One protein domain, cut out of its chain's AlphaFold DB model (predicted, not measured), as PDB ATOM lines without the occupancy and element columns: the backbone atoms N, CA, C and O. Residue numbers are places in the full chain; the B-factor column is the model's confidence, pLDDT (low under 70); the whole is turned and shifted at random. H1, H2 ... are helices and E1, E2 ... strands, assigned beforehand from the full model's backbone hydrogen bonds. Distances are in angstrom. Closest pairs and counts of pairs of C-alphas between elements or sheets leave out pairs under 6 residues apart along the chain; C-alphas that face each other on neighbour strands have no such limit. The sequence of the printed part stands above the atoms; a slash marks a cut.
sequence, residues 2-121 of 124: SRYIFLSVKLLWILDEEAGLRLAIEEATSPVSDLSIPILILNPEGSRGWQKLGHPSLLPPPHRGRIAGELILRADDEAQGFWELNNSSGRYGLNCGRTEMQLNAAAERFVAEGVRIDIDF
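AT A GLANCE: This is residues 2 to 121 of the 124 residues of an uncharacterized protein of Rhizobium ipomoeae (UniProt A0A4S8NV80). A strongly twisted sheet of five strands, E2, E1, E5, E6 and E7, has the long helix H3 packed on one face, and past E2 the chain runs on into a small two-stranded wing, the hairpin of E3 and E4. The short helix H2 lies near this wing, H1 only grazes the sheet, and residues 48 to 68 form a long loop leading from H2 back to the sheet. The printed part has 120 residues, with named elements in the order H1 E1 E2 E3 E4 H2 E5 E6 H3 E7; the five-stranded sheet is mixed, the wing antiparallel. The class is mixed, helices and strands, with under half of the residues in named elements. The whole is compact, with a radius of gyration of the C-alphas of 15.0 A, and only just flat, spanning 43 by 42 by 23 A.

HOW THE PARTS SIT: H1, residues 2 to 8, grazes the sheet with its residues 3 to 8. E1, residues 11 to 15, and E2, residues 21 to 25, form an antiparallel hairpin, with N 12 and O 24 at 2.7 A. E2 runs on into E3, residues 27 to 30, at 32 degrees. E3 and E4, residues 33 to 38, form another hairpin, with N 28 and O 37 at 2.8 A. The closest C-alphas of E4 and H2, residues 44 to 47, are those of Ile 37 and Ser 47, 7.4 A apart. Residues 51 to 52 pair antiparallel with residues 28 to 29 of E3. E5, residues 69 to 73, is antiparallel to E1, with N 71 and O 11 at 2.7 A. It forms a hairpin with E6, residues 82 to 86, with N 84 and O 72 at 2.8 A. E6, H3, residues 100 to 112, and E7, residues 116 to 120, make a strand-helix-strand unit, two parallel neighbour strands with a helix between, whose crossover is right-handed; N 85 and O 118 are 2.8 A apart. H3 is on one face of the sheet, two layers in all; its closest C-alphas to E7 are Ala 107 and Ile 117, 6.3 A. O i to N i+4 pairs within hydrogen-bond range number 2 of 3 in H1 and 7 of 9 in H3; H2 is too short for one.

IN THESE COORDINATES: H1 begins at C-alpha 2, (-20.228, 52.089, -59.028). H3 measures 18.5 A, E2 and E4 13.9 A each. E7 ends at C-alpha 120, (-39.514, 43.239, -47.449).

THE WHOLE: The C-alphas of Val 32 and Met 101 are farthest apart, 44.0 A. The printed part has no cut. The links H2 to E5 and E6 to H3 are long. Mean pLDDT of the printed part is 78.7; residue 2 and residues 55 to 67, 75 to 81 and 89 to 97 are under 70.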
ATOM      1  N   SER A   2     -19.481  51.996 -60.302       66.44
ATOM      2  CA  SER A   2     -20.228  52.089 -59.028       66.44
ATOM      3  C   SER A   2     -21.270  50.983 -58.779       66.44
ATOM      4  O   SER A   2     -21.403  50.526 -57.650       66.44
ATOM      5  N   ARG A   3     -21.989  50.507 -59.809       76.75
ATOM      6  CA  ARG A   3     -23.097  49.538 -59.643       76.75
ATOM      7  C   ARG A   3     -22.660  48.192 -59.053       76.75
ATOM      8  O   ARG A   3     -23.367  47.647 -58.218       76.75
ATOM      9  N   TYR A   4     -21.494  47.676 -59.449       79.38
ATOM     10  CA  TYR A   4     -20.997  46.383 -58.961       79.38
ATOM     11  C   TYR A   4     -20.750  46.387 -57.450       79.38
ATOM     12  O   TYR A   4     -21.058  45.404 -56.786       79.38
ATOM     13  N   ILE A   5     -20.251  47.501 -56.901       80.69
ATOM     14  CA  ILE A   5     -20.029  47.646 -55.457       80.69
ATOM     15  C   ILE A   5     -21.361  47.512 -54.719       80.69
ATOM     16  O   ILE A   5     -21.474  46.669 -53.839       80.69
ATOM     17  N   PHE A   6     -22.381  48.268 -55.128       83.81
ATOM     18  CA  PHE A   6     -23.695  48.244 -54.478       83.81
ATOM     19  C   PHE A   6     -24.440  46.917 -54.630       83.81
ATOM     20  O   PHE A   6     -25.176  46.536 -53.731       83.81
ATOM     21  N   LEU A   7     -24.225  46.195 -55.731       86.19
ATOM     22  CA  LEU A   7     -24.739  44.833 -55.876       86.19
ATOM     23  C   LEU A   7     -23.988  43.828 -54.990       86.19
ATOM     24  O   LEU A   7     -24.533  42.789 -54.638       86.19
ATOM     25  N   SER A   8     -22.730  44.110 -54.652       87.19
ATOM     26  CA  SER A   8     -21.861  43.164 -53.951       87.19
ATOM     27  C   SER A   8     -21.897  43.300 -52.434       87.19
ATOM     28  O   SER A   8     -21.341  42.430 -51.776       87.19
ATOM     29  N   VAL A   9     -22.510  44.343 -51.869       88.62
ATOM     30  CA  VAL A   9     -22.478  44.622 -50.423       88.62
ATOM     31  C   VAL A   9     -23.871  44.869 -49.867       88.62
ATOM     32  O   VAL A   9     -24.753  45.353 -50.573       88.62
ATOM     33  N   LYS A  10     -24.057  44.581 -48.576       85.75
ATOM     34  CA  LYS A  10     -25.246  45.011 -47.836       85.75
ATOM     35  C   LYS A  10     -24.997  46.375 -47.224       85.75
ATOM     36  O   LYS A  10     -23.977  46.576 -46.557       85.75
ATOM     37  N   LEU A  11     -25.944  47.289 -47.410       87.44
ATOM     38  CA  LEU A  11     -25.978  48.515 -46.632       87.44
ATOM     39  C   LEU A  11     -26.823  48.280 -45.384       87.44
ATOM     40  O   LEU A  11     -27.945  47.794 -45.453       87.44
ATOM     41  N   LEU A  12     -26.279  48.626 -44.232       85.88
ATOM     42  CA  LEU A  12     -27.000  48.732 -42.978       85.88
ATOM     43  C   LEU A  12     -27.623  50.119 -42.908       85.88
ATOM     44  O   LEU A  12     -26.966  51.102 -43.257       85.88
ATOM     45  N   TRP A  13     -28.849  50.212 -42.405       84.31
ATOM     46  CA  TRP A  13     -29.516  51.498 -42.222       84.31
ATOM     47  C   TRP A  13     -30.024  51.690 -40.793       84.31
ATOM     48  O   TRP A  13     -30.324  50.736 -40.066       84.31
ATOM     49  N   ILE A  14     -30.099  52.949 -40.375       81.25
ATOM     50  CA  ILE A  14     -30.646  53.373 -39.088       81.25
ATOM     51  C   ILE A  14     -31.382  54.700 -39.255       81.25
ATOM     52  O   ILE A  14     -30.956  55.559 -40.029       81.25
ATOM     53  N   LEU A  15     -32.456  54.865 -38.490       78.00
ATOM     54  CA  LEU A  15     -33.090  56.153 -38.241       78.00
ATOM     55  C   LEU A  15     -32.792  56.571 -36.802       78.00
ATOM     56  O   LEU A  15     -32.972  55.770 -35.878       78.00
ATOM     57  N   ASP A  16     -32.303  57.793 -36.625       75.38
ATOM     58  CA  ASP A  16     -32.141  58.402 -35.304       75.38
ATOM     59  C   ASP A  16     -33.429  59.098 -34.821       75.38
ATOM     60  O   ASP A  16     -34.449  59.116 -35.514       75.38
ATOM     61  N   GLU A  17     -33.400  59.632 -33.596       74.31
ATOM     62  CA  GLU A  17     -34.557  60.298 -32.973       74.31
ATOM     63  C   GLU A  17     -35.015  61.555 -33.728       74.31
ATOM     64  O   GLU A  17     -36.161  61.974 -33.575       74.31
ATOM     65  N   GLU A  18     -34.151  62.139 -34.558       77.38
ATOM     66  CA  GLU A  18     -34.432  63.330 -35.364       77.38
ATOM     67  C   GLU A  18     -34.888  62.962 -36.789       77.38
ATOM     68  O   GLU A  18     -34.971  63.822 -37.666       77.38
ATOM     69  N   ALA A  19     -35.196  61.681 -37.036       73.75
ATOM     70  CA  ALA A  19     -35.493  61.127 -38.359       73.75
ATOM     71  C   ALA A  19     -34.344  61.308 -39.373       73.75
ATOM     72  O   ALA A  19     -34.566  61.337 -40.594       73.75
ATOM     73  N   GLY A  20     -33.115  61.414 -38.863       79.62
ATOM     74  CA  GLY A  20     -31.882  61.360 -39.623       79.62
ATOM     75  C   GLY A  20     -31.600  59.933 -40.072       79.62
ATOM     76  O   GLY A  20     -31.529  59.003 -39.264       79.62
ATOM     77  N   LEU A  21     -31.447  59.758 -41.383       81.00
ATOM     78  CA  LEU A  21     -31.092  58.483 -41.987       81.00
ATOM     79  C   LEU A  21     -29.569  58.355 -42.051       81.00
ATOM     80  O   LEU A  21     -28.886  59.232 -42.581       81.00
ATOM     81  N   ARG A  22     -29.029  57.241 -41.553       84.12
ATOM     82  CA  ARG A  22     -27.605  56.915 -41.710       84.12
ATOM     83  C   ARG A  22     -27.438  55.533 -42.312       84.12
ATOM     84  O   ARG A  22     -28.196  54.615 -42.000       84.12
ATOM     85  N   LEU A  23     -26.411  55.413 -43.146       85.69
ATOM     86  CA  LEU A  23     -26.045  54.189 -43.844       85.69
ATOM     87  C   LEU A  23     -24.620  53.785 -43.476       85.69
ATOM     88  O   LEU A  23     -23.759  54.640 -43.266       85.69
ATOM     89  N   ALA A  24     -24.371  52.484 -43.432       86.06
ATOM     90  CA  ALA A  24     -23.034  51.917 -43.304       86.06
ATOM     91  C   ALA A  24     -22.928  50.634 -44.124       86.06
ATOM     92  O   ALA A  24     -23.937  50.025 -44.456       86.06
ATOM     93  N   ILE A  25     -21.710  50.209 -44.440       87.50
ATOM     94  CA  ILE A  25     -21.463  48.901 -45.053       87.50
ATOM     95  C   ILE A  25     -21.214  47.895 -43.926       87.50
ATOM     96  O   ILE A  25     -20.545  48.225 -42.947       87.50
ATOM     97  N   GLU A  26     -21.756  46.681 -44.035       85.62
ATOM     98  CA  GLU A  26     -21.379  45.606 -43.112       85.62
ATOM     99  C   GLU A  26     -19.948  45.142 -43.418       85.62
ATOM    100  O   GLU A  26     -19.652  44.725 -44.539       85.62
ATOM    101  N   GLU A  27     -19.070  45.193 -42.417       88.06
ATOM    102  CA  GLU A  27     -17.651  44.864 -42.559       88.06
ATOM    103  C   GLU A  27     -17.218  43.669 -41.697       88.06
ATOM    104  O   GLU A  27     -17.836  43.305 -40.688       88.06
ATOM    105  N   ALA A  28     -16.100  43.071 -42.093       88.81
ATOM    106  CA  ALA A  28     -15.418  42.012 -41.378       88.81
ATOM    107  C   ALA A  28     -13.916  42.266 -41.293       88.81
ATOM    108  O   ALA A  28     -13.320  42.910 -42.156       88.81
ATOM    109  N   THR A  29     -13.308  41.723 -40.246       91.25
ATOM    110  CA  THR A  29     -11.875  41.812 -39.952       91.25
ATOM    111  C   THR A  29     -11.254  40.428 -39.883       91.25
ATOM    112  O   THR A  29     -11.947  39.421 -39.737       91.25
ATOM    113  N   SER A  30      -9.931  40.366 -39.961       88.38
ATOM    114  CA  SER A  30      -9.176  39.126 -39.827       88.38
ATOM    115  C   SER A  30      -8.104  39.297 -38.752       88.38
ATOM    116  O   SER A  30      -7.470  40.342 -38.710       88.38
ATOM    117  N   PRO A  31      -7.837  38.295 -37.898       84.69
ATOM    118  CA  PRO A  31      -6.793  38.407 -36.877       84.69
ATOM    119  C   PRO A  31      -5.374  38.499 -37.462       84.69
ATOM    120  O   PRO A  31      -4.433  38.794 -36.734       84.69
ATOM    121  N   VAL A  32      -5.206  38.216 -38.758       88.94
ATOM    122  CA  VAL A  32      -3.913  38.268 -39.460       88.94
ATOM    123  C   VAL A  32      -3.770  39.496 -40.367       88.94
ATOM    124  O   VAL A  32      -2.814  39.572 -41.135       88.94
ATOM    125  N   SER A  33      -4.722  40.435 -40.327       87.31
ATOM    126  CA  SER A  33      -4.724  41.641 -41.160       87.31
ATOM    127  C   SER A  33      -5.352  42.816 -40.420       87.31
ATOM    128  O   SER A  33      -6.443  42.689 -39.875       87.31
ATOM    129  N   ASP A  34      -4.723  43.987 -40.491       86.50
ATOM    130  CA  ASP A  34      -5.273  45.231 -39.929       86.50
ATOM    131  C   ASP A  34      -6.341  45.880 -40.829       86.50
ATOM    132  O   ASP A  34      -6.826  46.977 -40.551       86.50
ATOM    133  N   LEU A  35      -6.698  45.233 -41.938       88.12
ATOM    134  CA  LEU A  35      -7.728  45.714 -42.851       88.12
ATOM    135  C   LEU A  35      -9.123  45.296 -42.370       88.12
ATOM    136  O   LEU A  35      -9.302  44.220 -41.797       88.12
ATOM    137  N   SER A  36     -10.124  46.116 -42.681       89.12
ATOM    138  CA  SER A  36     -11.516  45.680 -42.783       89.12
ATOM    139  C   SER A  36     -11.880  45.487 -44.252       89.12
ATOM    140  O   SER A  36     -11.340  46.147 -45.144       89.12
ATOM    141  N   ILE A  37     -12.792  44.555 -44.513       90.12
ATOM    142  CA  ILE A  37     -13.398  44.371 -45.832       90.12
ATOM    143  C   ILE A  37     -14.921  44.361 -45.704       90.12
ATOM    144  O   ILE A  37     -15.435  43.955 -44.660       90.12
ATOM    145  N   PRO A  38     -15.664  44.731 -46.755       89.69
ATOM    146  CA  PRO A  38     -17.100  44.504 -46.782       89.69
ATOM    147  C   PRO A  38     -17.432  43.006 -46.769       89.69
ATOM    148  O   PRO A  38     -16.720  42.188 -47.356       89.69
ATOM    149  N   ILE A  39     -18.568  42.653 -46.170       88.12
ATOM    150  CA  ILE A  39     -19.193  41.347 -46.382       88.12
ATOM    151  C   ILE A  39     -19.774  41.307 -47.794       88.12
ATOM    152  O   ILE A  39     -20.656  42.096 -48.144       88.12
ATOM    153  N   LEU A  40     -19.268  40.380 -48.610       89.00
ATOM    154  CA  LEU A  40     -19.627  40.280 -50.019       89.00
ATOM    155  C   LEU A  40     -20.819  39.337 -50.222       89.00
ATOM    156  O   LEU A  40     -20.759  38.166 -49.855       89.00
ATOM    157  N   ILE A  41     -21.887  39.827 -50.857       85.94
ATOM    158  CA  ILE A  41     -23.088  39.039 -51.181       85.94
ATOM    159  C   ILE A  41     -22.876  38.225 -52.461       85.94
ATOM    160  O   ILE A  41     -23.134  37.026 -52.486       85.94
ATOM    161  N   LEU A  42     -22.389  38.867 -53.529       85.56
ATOM    162  CA  LEU A  42     -22.216  38.216 -54.836       85.56
ATOM    163  C   LEU A  42     -21.014  37.270 -54.894       85.56
ATOM    164  O   LEU A  42     -20.993  36.359 -55.716       85.56
ATOM    165  N   ASN A  43     -20.010  37.487 -54.041       86.81
ATOM    166  CA  ASN A  43     -18.842  36.616 -53.929       86.81
ATOM    167  C   ASN A  43     -18.518  36.318 -52.454       86.81
ATOM    168  O   ASN A  43     -17.533  36.848 -51.930       86.81
ATOM    169  N   PRO A  44     -19.323  35.479 -51.773       85.81
ATOM    170  CA  PRO A  44     -19.154  35.198 -50.345       85.81
ATOM    171  C   PRO A  44     -17.774  34.636 -49.993       85.81
ATOM    172  O   PRO A  44     -17.246  34.925 -48.917       85.81
ATOM    173  N   GLU A  45     -17.157  33.892 -50.920       87.69
ATOM    174  CA  GLU A  45     -15.804  33.343 -50.768       87.69
ATOM    175  C   GLU A  45     -14.748  34.439 -50.571       87.69
ATOM    176  O   GLU A  45     -13.788  34.234 -49.834       87.69
ATOM    177  N   GLY A  46     -14.949  35.633 -51.143       85.12
ATOM    178  CA  GLY A  46     -14.044  36.773 -50.960       85.12
ATOM    179  C   GLY A  46     -14.017  37.323 -49.528       85.12
ATOM    180  O   GLY A  46     -13.034  37.946 -49.136       85.12
ATOM    181  N   SER A  47     -15.058  37.049 -48.736       85.81
ATOM    182  CA  SER A  47     -15.129  37.376 -47.304       85.81
ATOM    183  C   SER A  47     -15.062  36.143 -46.394       85.81
ATOM    184  O   SER A  47     -15.258  36.237 -45.182       85.81
ATOM    185  N   ARG A  48     -14.772  34.963 -46.948       87.38
ATOM    186  CA  ARG A  48     -14.716  33.724 -46.171       87.38
ATOM    187  C   ARG A  48     -13.507  33.718 -45.239       87.38
ATOM    188  O   ARG A  48     -12.402  34.077 -45.627       87.38
ATOM    189  N   GLY A  49     -13.726  33.297 -43.995       87.50
ATOM    190  CA  GLY A  49     -12.693  33.294 -42.953       87.50
ATOM    191  C   GLY A  49     -12.474  34.651 -42.278       87.50
ATOM    192  O   GLY A  49     -11.753  34.709 -41.285       87.50
ATOM    193  N   TRP A  50     -13.126  35.714 -42.756       91.25
ATOM    194  CA  TRP A  50     -13.187  36.992 -42.058       91.25
ATOM    195  C   TRP A  50     -14.292  36.955 -41.000       91.25
ATOM    196  O   TRP A  50     -15.355  36.361 -41.190       91.25
ATOM    197  N   GLN A  51     -14.038  37.593 -39.866       89.19
ATOM    198  CA  GLN A  51     -14.977  37.688 -38.764       89.19
ATOM    199  C   GLN A  51     -15.769  38.985 -38.879       89.19
ATOM    200  O   GLN A  51     -15.194  40.070 -38.876       89.19
ATOM    201  N   LYS A  52     -17.100  38.877 -38.943       86.88
ATOM    202  CA  LYS A  52     -17.997  40.037 -38.914       86.88
ATOM    203  C   LYS A  52     -17.689  40.905 -37.694       86.88
ATOM    204  O   LYS A  52     -17.731  40.408 -36.567       86.88
ATOM    205  N   LEU A  53     -17.461  42.201 -37.916       79.88
ATOM    206  CA  LEU A  53     -17.335  43.186 -36.833       79.88
ATOM    207  C   LEU A  53     -18.646  43.333 -36.051       79.88
ATOM    208  O   LEU A  53     -18.665  43.748 -34.892       79.88
ATOM    209  N   GLY A  54     -19.757  42.958 -36.684       70.44
ATOM    210  CA  GLY A  54     -21.087  43.117 -36.138       70.44
ATOM    211  C   GLY A  54     -21.566  44.557 -36.267       70.44
ATOM    212  O   GLY A  54     -21.181  45.298 -37.163       70.44
ATOM    213  N   HIS A  55     -22.467  44.936 -35.370       66.88
ATOM    214  CA  HIS A  55     -23.347  46.086 -35.548       66.88
ATOM    215  C   HIS A  55     -23.189  47.068 -34.372       66.88
ATOM    216  O   HIS A  55     -24.064  47.084 -33.488       66.88
ATOM    217  N   PRO A  56     -22.082  47.837 -34.291       62.53
ATOM    218  CA  PRO A  56     -21.992  48.956 -33.357       62.53
ATOM    219  C   PRO A  56     -23.094  49.980 -33.678       62.53
ATOM    220  O   PRO A  56     -23.592  50.043 -34.803       62.53
ATOM    221  N   SER A  57     -23.545  50.753 -32.684       63.84
ATOM    222  CA  SER A  57     -24.534  51.802 -32.958       63.84
ATOM    223  C   SER A  57     -23.900  52.828 -33.899       63.84
ATOM    224  O   SER A  57     -22.894  53.437 -33.552       63.84
ATOM    225  N   LEU A  58     -24.494  53.014 -35.082       66.75
ATOM    226  CA  LEU A  58     -24.082  54.020 -36.072       66.75
ATOM    227  C   LEU A  58     -24.377  55.465 -35.612       66.75
ATOM    228  O   LEU A  58     -24.214  56.413 -36.382       66.75
ATOM    229  N   LEU A  59     -24.854  55.642 -34.375       66.56
ATOM    230  CA  LEU A  59     -25.177  56.932 -33.779       66.56
ATOM    231  C   LEU A  59     -24.066  57.389 -32.839       66.56
ATOM    232  O   LEU A  59     -23.479  56.551 -32.151       66.56
ATOM    233  N   PRO A  60     -23.812  58.701 -32.730       66.38
ATOM    234  CA  PRO A  60     -22.980  59.221 -31.656       66.38
ATOM    235  C   PRO A  60     -23.610  58.922 -30.278       66.38
ATOM    236  O   PRO A  60     -24.830  58.754 -30.172       66.38
ATOM    237  N   PRO A  61     -22.806  58.854 -29.202       68.06
ATOM    238  CA  PRO A  61     -23.334  58.826 -27.843       68.06
ATOM    239  C   PRO A  61     -24.218  60.060 -27.562       68.06
ATOM    240  O   PRO A  61     -23.869  61.151 -28.011       68.06
ATOM    241  N   PRO A  62     -25.310  59.939 -26.782       63.25
ATOM    242  CA  PRO A  62     -25.858  58.721 -26.192       63.25
ATOM    243  C   PRO A  62     -26.637  57.933 -27.254       63.25
ATOM    244  O   PRO A  62     -27.592  58.443 -27.820       63.25
ATOM    245  N   HIS A  63     -26.234  56.693 -27.534       66.62
ATOM    246  CA  HIS A  63     -26.729  55.872 -28.647       66.62
ATOM    247  C   HIS A  63     -28.243  55.589 -28.591       66.62
ATOM    248  O   HIS A  63     -28.676  54.525 -28.138       66.62
ATOM    249  N   ARG A  64     -29.069  56.516 -29.074       64.88
ATOM    250  CA  ARG A  64     -30.531  56.403 -29.053       64.88
ATOM    251  C   ARG A  64     -31.075  55.864 -30.369       64.88
ATOM    252  O   ARG A  64     -31.835  56.493 -31.089       64.88
ATOM    253  N   GLY A  65     -30.622  54.656 -30.685       61.44
ATOM    254  CA  GLY A  65     -31.013  53.932 -31.882       61.44
ATOM    255  C   GLY A  65     -30.092  52.750 -32.152       61.44
ATOM    256  O   GLY A  65     -28.928  52.703 -31.735       61.44
ATOM    257  N   ARG A  66     -30.641  51.755 -32.843       62.00
ATOM    258  CA  ARG A  66     -29.916  50.574 -33.318       62.00
ATOM    259  C   ARG A  66     -30.262  50.345 -34.781       62.00
ATOM    260  O   ARG A  66     -31.321  50.778 -35.221       62.00
ATOM    261  N   ILE A  67     -29.354  49.676 -35.491       63.81
ATOM    262  CA  ILE A  67     -29.536  49.298 -36.896       63.81
ATOM    263  C   ILE A  67     -30.912  48.672 -37.076       63.81
ATOM    264  O   ILE A  67     -31.314  47.801 -36.298       63.81
ATOM    265  N   ALA A  68     -31.620  49.186 -38.070       72.81
ATOM    266  CA  ALA A  68     -32.984  48.820 -38.346       72.81
ATOM    267  C   ALA A  68     -33.034  47.626 -39.315       72.81
ATOM    268  O   ALA A  68     -33.730  46.643 -39.087       72.81
ATOM    269  N   GLY A  69     -32.179  47.592 -40.322       79.56
ATOM    270  CA  GLY A  69     -32.157  46.456 -41.228       79.56
ATOM    271  C   GLY A  69     -31.111  46.595 -42.300       79.56
ATOM    272  O   GLY A  69     -30.095  47.267 -42.101       79.56
ATOM    273  N   GLU A  70     -31.379  45.951 -43.422       85.88
ATOM    274  CA  GLU A  70     -30.501  45.935 -44.576       85.88
ATOM    275  C   GLU A  70     -31.186  46.644 -45.752       85.88
ATOM    276  O   GLU A  70     -32.415  46.688 -45.854       85.88
ATOM    277  N   LEU A  71     -30.366  47.232 -46.615       86.94
ATOM    278  CA  LEU A  71     -30.742  47.805 -47.894       86.94
ATOM    279  C   LEU A  71     -29.888  47.124 -48.972       86.94
ATOM    280  O   LEU A  71     -28.652  47.167 -48.912       86.94
ATOM    281  N   ILE A  72     -30.540  46.457 -49.926       87.88
ATOM    282  CA  ILE A  72     -29.889  45.614 -50.941       87.88
ATOM    283  C   ILE A  72     -30.328  46.068 -52.330       87.88
ATOM    284  O   ILE A  72     -31.512  46.252 -52.586       87.88
ATOM    285  N   LEU A  73     -29.378  46.259 -53.243       85.75
ATOM    286  CA  LEU A  73     -29.696  46.610 -54.624       85.75
ATOM    287  C   LEU A  73     -30.126  45.352 -55.391       85.75
ATOM    288  O   LEU A  73     -29.347  44.402 -55.493       85.75
ATOM    289  N   ARG A  74     -31.335  45.350 -55.966       81.81
ATOM    290  CA  ARG A  74     -31.825  44.220 -56.767       81.81
ATOM    291  C   ARG A  74     -31.134  44.170 -58.133       81.81
ATOM    292  O   ARG A  74     -30.929  45.189 -58.800       81.81
ATOM    293  N   ALA A  75     -30.695  42.972 -58.514       69.12
ATOM    294  CA  ALA A  75     -29.890  42.746 -59.715       69.12
ATOM    295  C   ALA A  75     -30.738  42.515 -60.975       69.12
ATOM    296  O   ALA A  75     -30.259  42.763 -62.081       69.12
ATOM    297  N   ASP A  76     -31.961  42.033 -60.787       66.62
ATOM    298  CA  ASP A  76     -32.874  41.464 -61.777       66.62
ATOM    299  C   ASP A  76     -33.830  42.474 -62.421       66.62
ATOM    300  O   ASP A  76     -34.478  42.144 -63.411       66.62
ATOM    301  N   ASP A  77     -33.882  43.713 -61.931       58.25
ATOM    302  CA  ASP A  77     -34.798  44.706 -62.482       58.25
ATOM    303  C   ASP A  77     -34.197  45.432 -63.707       58.25
ATOM    304  O   ASP A  77     -33.153  46.102 -63.630       58.25
ATOM    305  N   GLU A  78     -34.866  45.301 -64.861       53.75
ATOM    306  CA  GLU A  78     -34.564  46.039 -66.101       53.75
ATOM    307  C   GLU A  78     -34.730  47.558 -65.903       53.75
ATOM    308  O   GLU A  78     -34.124  48.367 -66.615       53.75
ATOM    309  N   ALA A  79     -35.492  47.965 -64.881       51.78
ATOM    310  CA  ALA A  79     -35.592  49.338 -64.433       51.78
ATOM    311  C   ALA A  79     -34.462  49.678 -63.444       51.78
ATOM    312  O   ALA A  79     -34.359  49.149 -62.344       51.78
ATOM    313  N   GLN A  80     -33.615  50.626 -63.840       57.44
ATOM    314  CA  GLN A  80     -32.548  51.230 -63.038       57.44
ATOM    315  C   GLN A  80     -32.893  51.372 -61.532       57.44
ATOM    316  O   GLN A  80     -33.658  52.257 -61.152       57.44
ATOM    317  N   GLY A  81     -32.247  50.576 -60.671       62.06
ATOM    318  CA  GLY A  81     -31.939  50.987 -59.296       62.06
ATOM    319  C   GLY A  81     -33.003  50.770 -58.217       62.06
ATOM    320  O   GLY A  81     -33.079  51.603 -57.314       62.06
ATOM    321  N   PHE A  82     -33.798  49.699 -58.272       79.88
ATOM    322  CA  PHE A  82     -34.656  49.329 -57.141       79.88
ATOM    323  C   PHE A  82     -33.843  48.735 -55.991       79.88
ATOM    324  O   PHE A  82     -33.089  47.774 -56.159       79.88
ATOM    325  N   TRP A  83     -34.010  49.329 -54.815       85.56
ATOM    326  CA  TRP A  83     -33.439  48.839 -53.575       85.56
ATOM    327  C   TRP A  83     -34.513  48.148 -52.751       85.56
ATOM    328  O   TRP A  83     -35.631  48.637 -52.632       85.56
ATOM    329  N   GLU A  84     -34.159  47.027 -52.152       88.25
ATOM    330  CA  GLU A  84     -34.978  46.340 -51.170       88.25
ATOM    331  C   GLU A  84     -34.594  46.820 -49.774       88.25
ATOM    332  O   GLU A  84     -33.429  46.714 -49.385       88.25
ATOM    333  N   LEU A  85     -35.567  47.351 -49.037       87.62
ATOM    334  CA  LEU A  85     -35.449  47.731 -47.637       87.62
ATOM    335  C   LEU A  85     -36.106  46.656 -46.773       87.62
ATOM    336  O   LEU A  85     -37.314  46.437 -46.862       87.62
ATOM    337  N   ASN A  86     -35.328  46.027 -45.896       84.56
ATOM    338  CA  ASN A  86     -35.830  44.971 -45.021       84.56
ATOM    339  C   ASN A  86     -35.584  45.265 -43.532       84.56
ATOM    340  O   ASN A  86     -34.886  46.216 -43.166       84.56
ATOM    341  N   ASN A  87     -36.150  44.422 -42.664       80.75
ATOM    342  CA  ASN A  87     -35.923  44.398 -41.211       80.75
ATOM    343  C   ASN A  87     -35.171  43.135 -40.734       80.75
ATOM    344  O   ASN A  87     -35.224  42.781 -39.552       80.75
ATOM    345  N   SER A  88     -34.441  42.462 -41.630       73.81
ATOM    346  CA  SER A  88     -33.839  41.133 -41.409       73.81
ATOM    347  C   SER A  88     -32.728  41.103 -40.349       73.81
ATOM    348  O   SER A  88     -32.356  40.038 -39.860       73.81
ATOM    349  N   SER A  89     -32.226  42.268 -39.922       69.81
ATOM    350  CA  SER A  89     -31.188  42.382 -38.887       69.81
ATOM    351  C   SER A  89     -31.595  41.793 -37.522       69.81
ATOM    352  O   SER A  89     -30.767  41.730 -36.608       69.81
ATOM    353  N   GLY A  90     -32.870  41.422 -37.337       56.56
ATOM    354  CA  GLY A  90     -33.419  40.905 -36.076       56.56
ATOM    355  C   GLY A  90     -33.591  41.974 -34.994       56.56
ATOM    356  O   GLY A  90     -34.017  41.683 -33.874       56.56
ATOM    357  N   ARG A  91     -33.229  43.224 -35.308       61.16
ATOM    358  CA  ARG A  91     -33.150  44.354 -34.368       61.16
ATOM    359  C   ARG A  91     -34.249  45.389 -34.604       61.16
ATOM    360  O   ARG A  91     -34.519  46.214 -33.727       61.16
ATOM    361  N   TYR A  92     -34.937  45.301 -35.737       54.50
ATOM    362  CA  TYR A  92     -36.150  46.046 -36.044       54.50
ATOM    363  C   TYR A  92     -37.326  45.089 -36.165       54.50
ATOM    364  O   TYR A  92     -37.284  44.094 -36.879       54.50
ATOM    365  N   GLY A  93     -38.378  45.383 -35.417       51.31
ATOM    366  CA  GLY A  93     -39.644  44.661 -35.467       51.31
ATOM    367  C   GLY A  93     -39.658  43.387 -34.645       51.31
ATOM    368  O   GLY A  93     -40.435  43.308 -33.701       51.31
ATOM    369  N   LEU A  94     -38.732  42.465 -34.901       51.66
ATOM    370  CA  LEU A  94     -38.789  41.103 -34.356       51.66
ATOM    371  C   LEU A  94     -38.663  41.019 -32.818       51.66
ATOM    372  O   LEU A  94     -39.256  40.144 -32.208       51.66
ATOM    373  N   ASN A  95     -37.946  41.948 -32.168       52.62
ATOM    374  CA  ASN A  95     -37.735  41.936 -30.706       52.62
ATOM    375  C   ASN A  95     -38.179  43.217 -29.975       52.62
ATOM    376  O   ASN A  95     -38.058  43.308 -28.755       52.62
ATOM    377  N   CYS A  96     -38.629  44.248 -30.697       58.97
ATOM    378  CA  CYS A  96     -38.828  45.589 -30.123       58.97
ATOM    379  C   CYS A  96     -40.201  46.204 -30.437       58.97
ATOM    380  O   CYS A  96     -40.373  47.403 -30.234       58.97
ATOM    381  N   GLY A  97     -41.148  45.420 -30.966       62.12
ATOM    382  CA  GLY A  97     -42.512  45.885 -31.245       62.12
ATOM    383  C   GLY A  97     -42.611  46.906 -32.381       62.12
ATOM    384  O   GLY A  97     -43.557  47.691 -32.409       62.12
ATOM    385  N   ARG A  98     -41.629  46.930 -33.294       70.75
ATOM    386  CA  ARG A  98     -41.682  47.821 -34.460       70.75
ATOM    387  C   ARG A  98     -42.512  47.204 -35.582       70.75
ATOM    388  O   ARG A  98     -42.440  46.003 -35.817       70.75
ATOM    389  N   THR A  99     -43.314  48.014 -36.251       77.19
ATOM    390  CA  THR A  99     -44.350  47.534 -37.173       77.19
ATOM    391  C   THR A  99     -43.939  47.714 -38.626       77.19
ATOM    392  O   THR A  99     -43.085  48.541 -38.955       77.19
ATOM    393  N   GLU A 100     -44.606  46.987 -39.517       83.12
ATOM    394  CA  GLU A 100     -44.524  47.213 -40.961       83.12
ATOM    395  C   GLU A 100     -44.825  48.679 -41.318       83.12
ATOM    396  O   GLU A 100     -44.131  49.277 -42.132       83.12
ATOM    397  N   MET A 101     -45.782  49.319 -40.634       80.19
ATOM    398  CA  MET A 101     -46.073  50.753 -40.789       80.19
ATOM    399  C   MET A 101     -44.847  51.636 -40.512       80.19
ATOM    400  O   MET A 101     -44.620  52.619 -41.210       80.19
ATOM    401  N   GLN A 102     -44.027  51.294 -39.518       78.88
ATOM    402  CA  GLN A 102     -42.798  52.042 -39.256       78.88
ATOM    403  C   GLN A 102     -41.729  51.768 -40.320       78.88
ATOM    404  O   GLN A 102     -40.953  52.665 -40.635       78.88
ATOM    405  N   LEU A 103     -41.652  50.551 -40.877       83.50
ATOM    406  CA  LEU A 103     -40.764  50.266 -42.014       83.50
ATOM    407  C   LEU A 103     -41.188  51.055 -43.264       83.50
ATOM    408  O   LEU A 103     -40.338  51.635 -43.932       83.50
ATOM    409  N   ASN A 104     -42.494  51.163 -43.517       85.81
ATOM    410  CA  ASN A 104     -43.055  52.016 -44.567       85.81
ATOM    411  C   ASN A 104     -42.680  53.490 -44.368       85.81
ATOM    412  O   ASN A 104     -42.162  54.118 -45.287       85.81
ATOM    413  N   ALA A 105     -42.834  54.026 -43.154       83.38
ATOM    414  CA  ALA A 105     -42.423  55.398 -42.850       83.38
ATOM    415  C   ALA A 105     -40.912  55.625 -43.064       83.38
ATOM    416  O   ALA A 105     -40.488  56.705 -43.472       83.38
ATOM    417  N   ALA A 106     -40.079  54.607 -42.819       83.81
ATOM    418  CA  ALA A 106     -38.659  54.669 -43.147       83.81
ATOM    419  C   ALA A 106     -38.428  54.704 -44.664       83.81
ATOM    420  O   ALA A 106     -37.662  55.541 -45.139       83.81
ATOM    421  N   ALA A 107     -39.112  53.846 -45.426       87.94
ATOM    422  CA  ALA A 107     -39.039  53.818 -46.885       87.94
ATOM    423  C   ALA A 107     -39.433  55.164 -47.515       87.94
ATOM    424  O   ALA A 107     -38.756  55.626 -48.431       87.94
ATOM    425  N   GLU A 108     -40.448  55.850 -46.981       87.50
ATOM    426  CA  GLU A 108     -40.845  57.191 -47.437       87.50
ATOM    427  C   GLU A 108     -39.694  58.208 -47.368       87.50
ATOM    428  O   GLU A 108     -39.580  59.075 -48.235       87.50
ATOM    429  N   ARG A 109     -38.787  58.081 -46.387       86.25
ATOM    430  CA  ARG A 109     -37.602  58.949 -46.278       86.25
ATOM    431  C   ARG A 109     -36.614  58.703 -47.412       86.25
ATOM    432  O   ARG A 109     -36.089  59.657 -47.964       86.25
ATOM    433  N   PHE A 110     -36.396  57.449 -47.794       86.38
ATOM    434  CA  PHE A 110     -35.554  57.112 -48.944       86.38
ATOM    435  C   PHE A 110     -36.178  57.579 -50.267       86.38
ATOM    436  O   PHE A 110     -35.474  58.097 -51.134       86.38
ATOM    437  N   VAL A 111     -37.501  57.448 -50.407       88.06
ATOM    438  CA  VAL A 111     -38.239  57.930 -51.585       88.06
ATOM    439  C   VAL A 111     -38.153  59.451 -51.712       88.06
ATOM    440  O   VAL A 111     -37.976  59.955 -52.820       88.06
ATOM    441  N   ALA A 112     -38.206  60.187 -50.596       86.44
ATOM    442  CA  ALA A 112     -38.018  61.640 -50.587       86.44
ATOM    443  C   ALA A 112     -36.635  62.072 -51.116       86.44
ATOM    444  O   ALA A 112     -36.518  63.142 -51.708       86.44
ATOM    445  N   GLU A 113     -35.619  61.216 -50.980       84.38
ATOM    446  CA  GLU A 113     -34.268  61.407 -51.532       84.38
ATOM    447  C   GLU A 113     -34.124  60.873 -52.977       84.38
ATOM    448  O   GLU A 113     -33.024  60.816 -53.528       84.38
ATOM    449  N   GLY A 114     -35.225  60.462 -53.619       85.12
ATOM    450  CA  GLY A 114     -35.250  59.976 -55.002       85.12
ATOM    451  C   GLY A 114     -34.862  58.504 -55.181       85.12
ATOM    452  O   GLY A 114     -34.648  58.063 -56.313       85.12
ATOM    453  N   VAL A 115     -34.773  57.729 -54.094       84.94
ATOM    454  CA  VAL A 115     -34.463  56.292 -54.140       84.94
ATOM    455  C   VAL A 115     -35.745  55.485 -54.334       84.94
ATOM    456  O   VAL A 115     -36.741  55.693 -53.648       84.94
ATOM    457  N   ARG A 116     -35.721  54.522 -55.258       87.56
ATOM    458  CA  ARG A 116     -36.827  53.576 -55.437       87.56
ATOM    459  C   ARG A 116     -36.672  52.427 -54.451       87.56
ATOM    460  O   ARG A 116     -35.655  51.737 -54.489       87.56
ATOM    461  N   ILE A 117     -37.671  52.245 -53.593       88.12
ATOM    462  CA  ILE A 117     -37.657  51.256 -52.516       88.12
ATOM    463  C   ILE A 117     -38.789  50.258 -52.716       88.12
ATOM    464  O   ILE A 117     -39.932  50.664 -52.916       88.12
ATOM    465  N   ASP A 118     -38.456  48.978 -52.618       89.25
ATOM    466  CA  ASP A 118     -39.400  47.910 -52.306       89.25
ATOM    467  C   ASP A 118     -39.190  47.464 -50.856       89.25
ATOM    468  O   ASP A 118     -38.068  47.505 -50.344       89.25
ATOM    469  N   ILE A 119     -40.263  47.074 -50.180       87.75
ATOM    470  CA  ILE A 119     -40.230  46.743 -48.757       87.75
ATOM    471  C   ILE A 119     -40.375  45.238 -48.596       87.75
ATOM    472  O   ILE A 119     -41.353  44.653 -49.048       87.75
ATOM    473  N   ASP A 120     -39.435  44.634 -47.875       87.00
ATOM    474  CA  ASP A 120     -39.514  43.239 -47.449       87.00
ATOM    475  C   ASP A 120     -39.612  43.168 -45.918       87.00
ATOM    476  O   ASP A 120     -38.608  43.201 -45.195       87.00
ATOM    477  N   PHE A 121     -40.845  43.143 -45.403       83.12
ATOM    478  CA  PHE A 121     -41.095  43.030 -43.969       83.12
ATOM    479  C   PHE A 121     -41.181  41.563 -43.535       83.12
ATOM    480  O   PHE A 121     -42.119  40.840 -43.861       83.12
TER     481      PHE A 121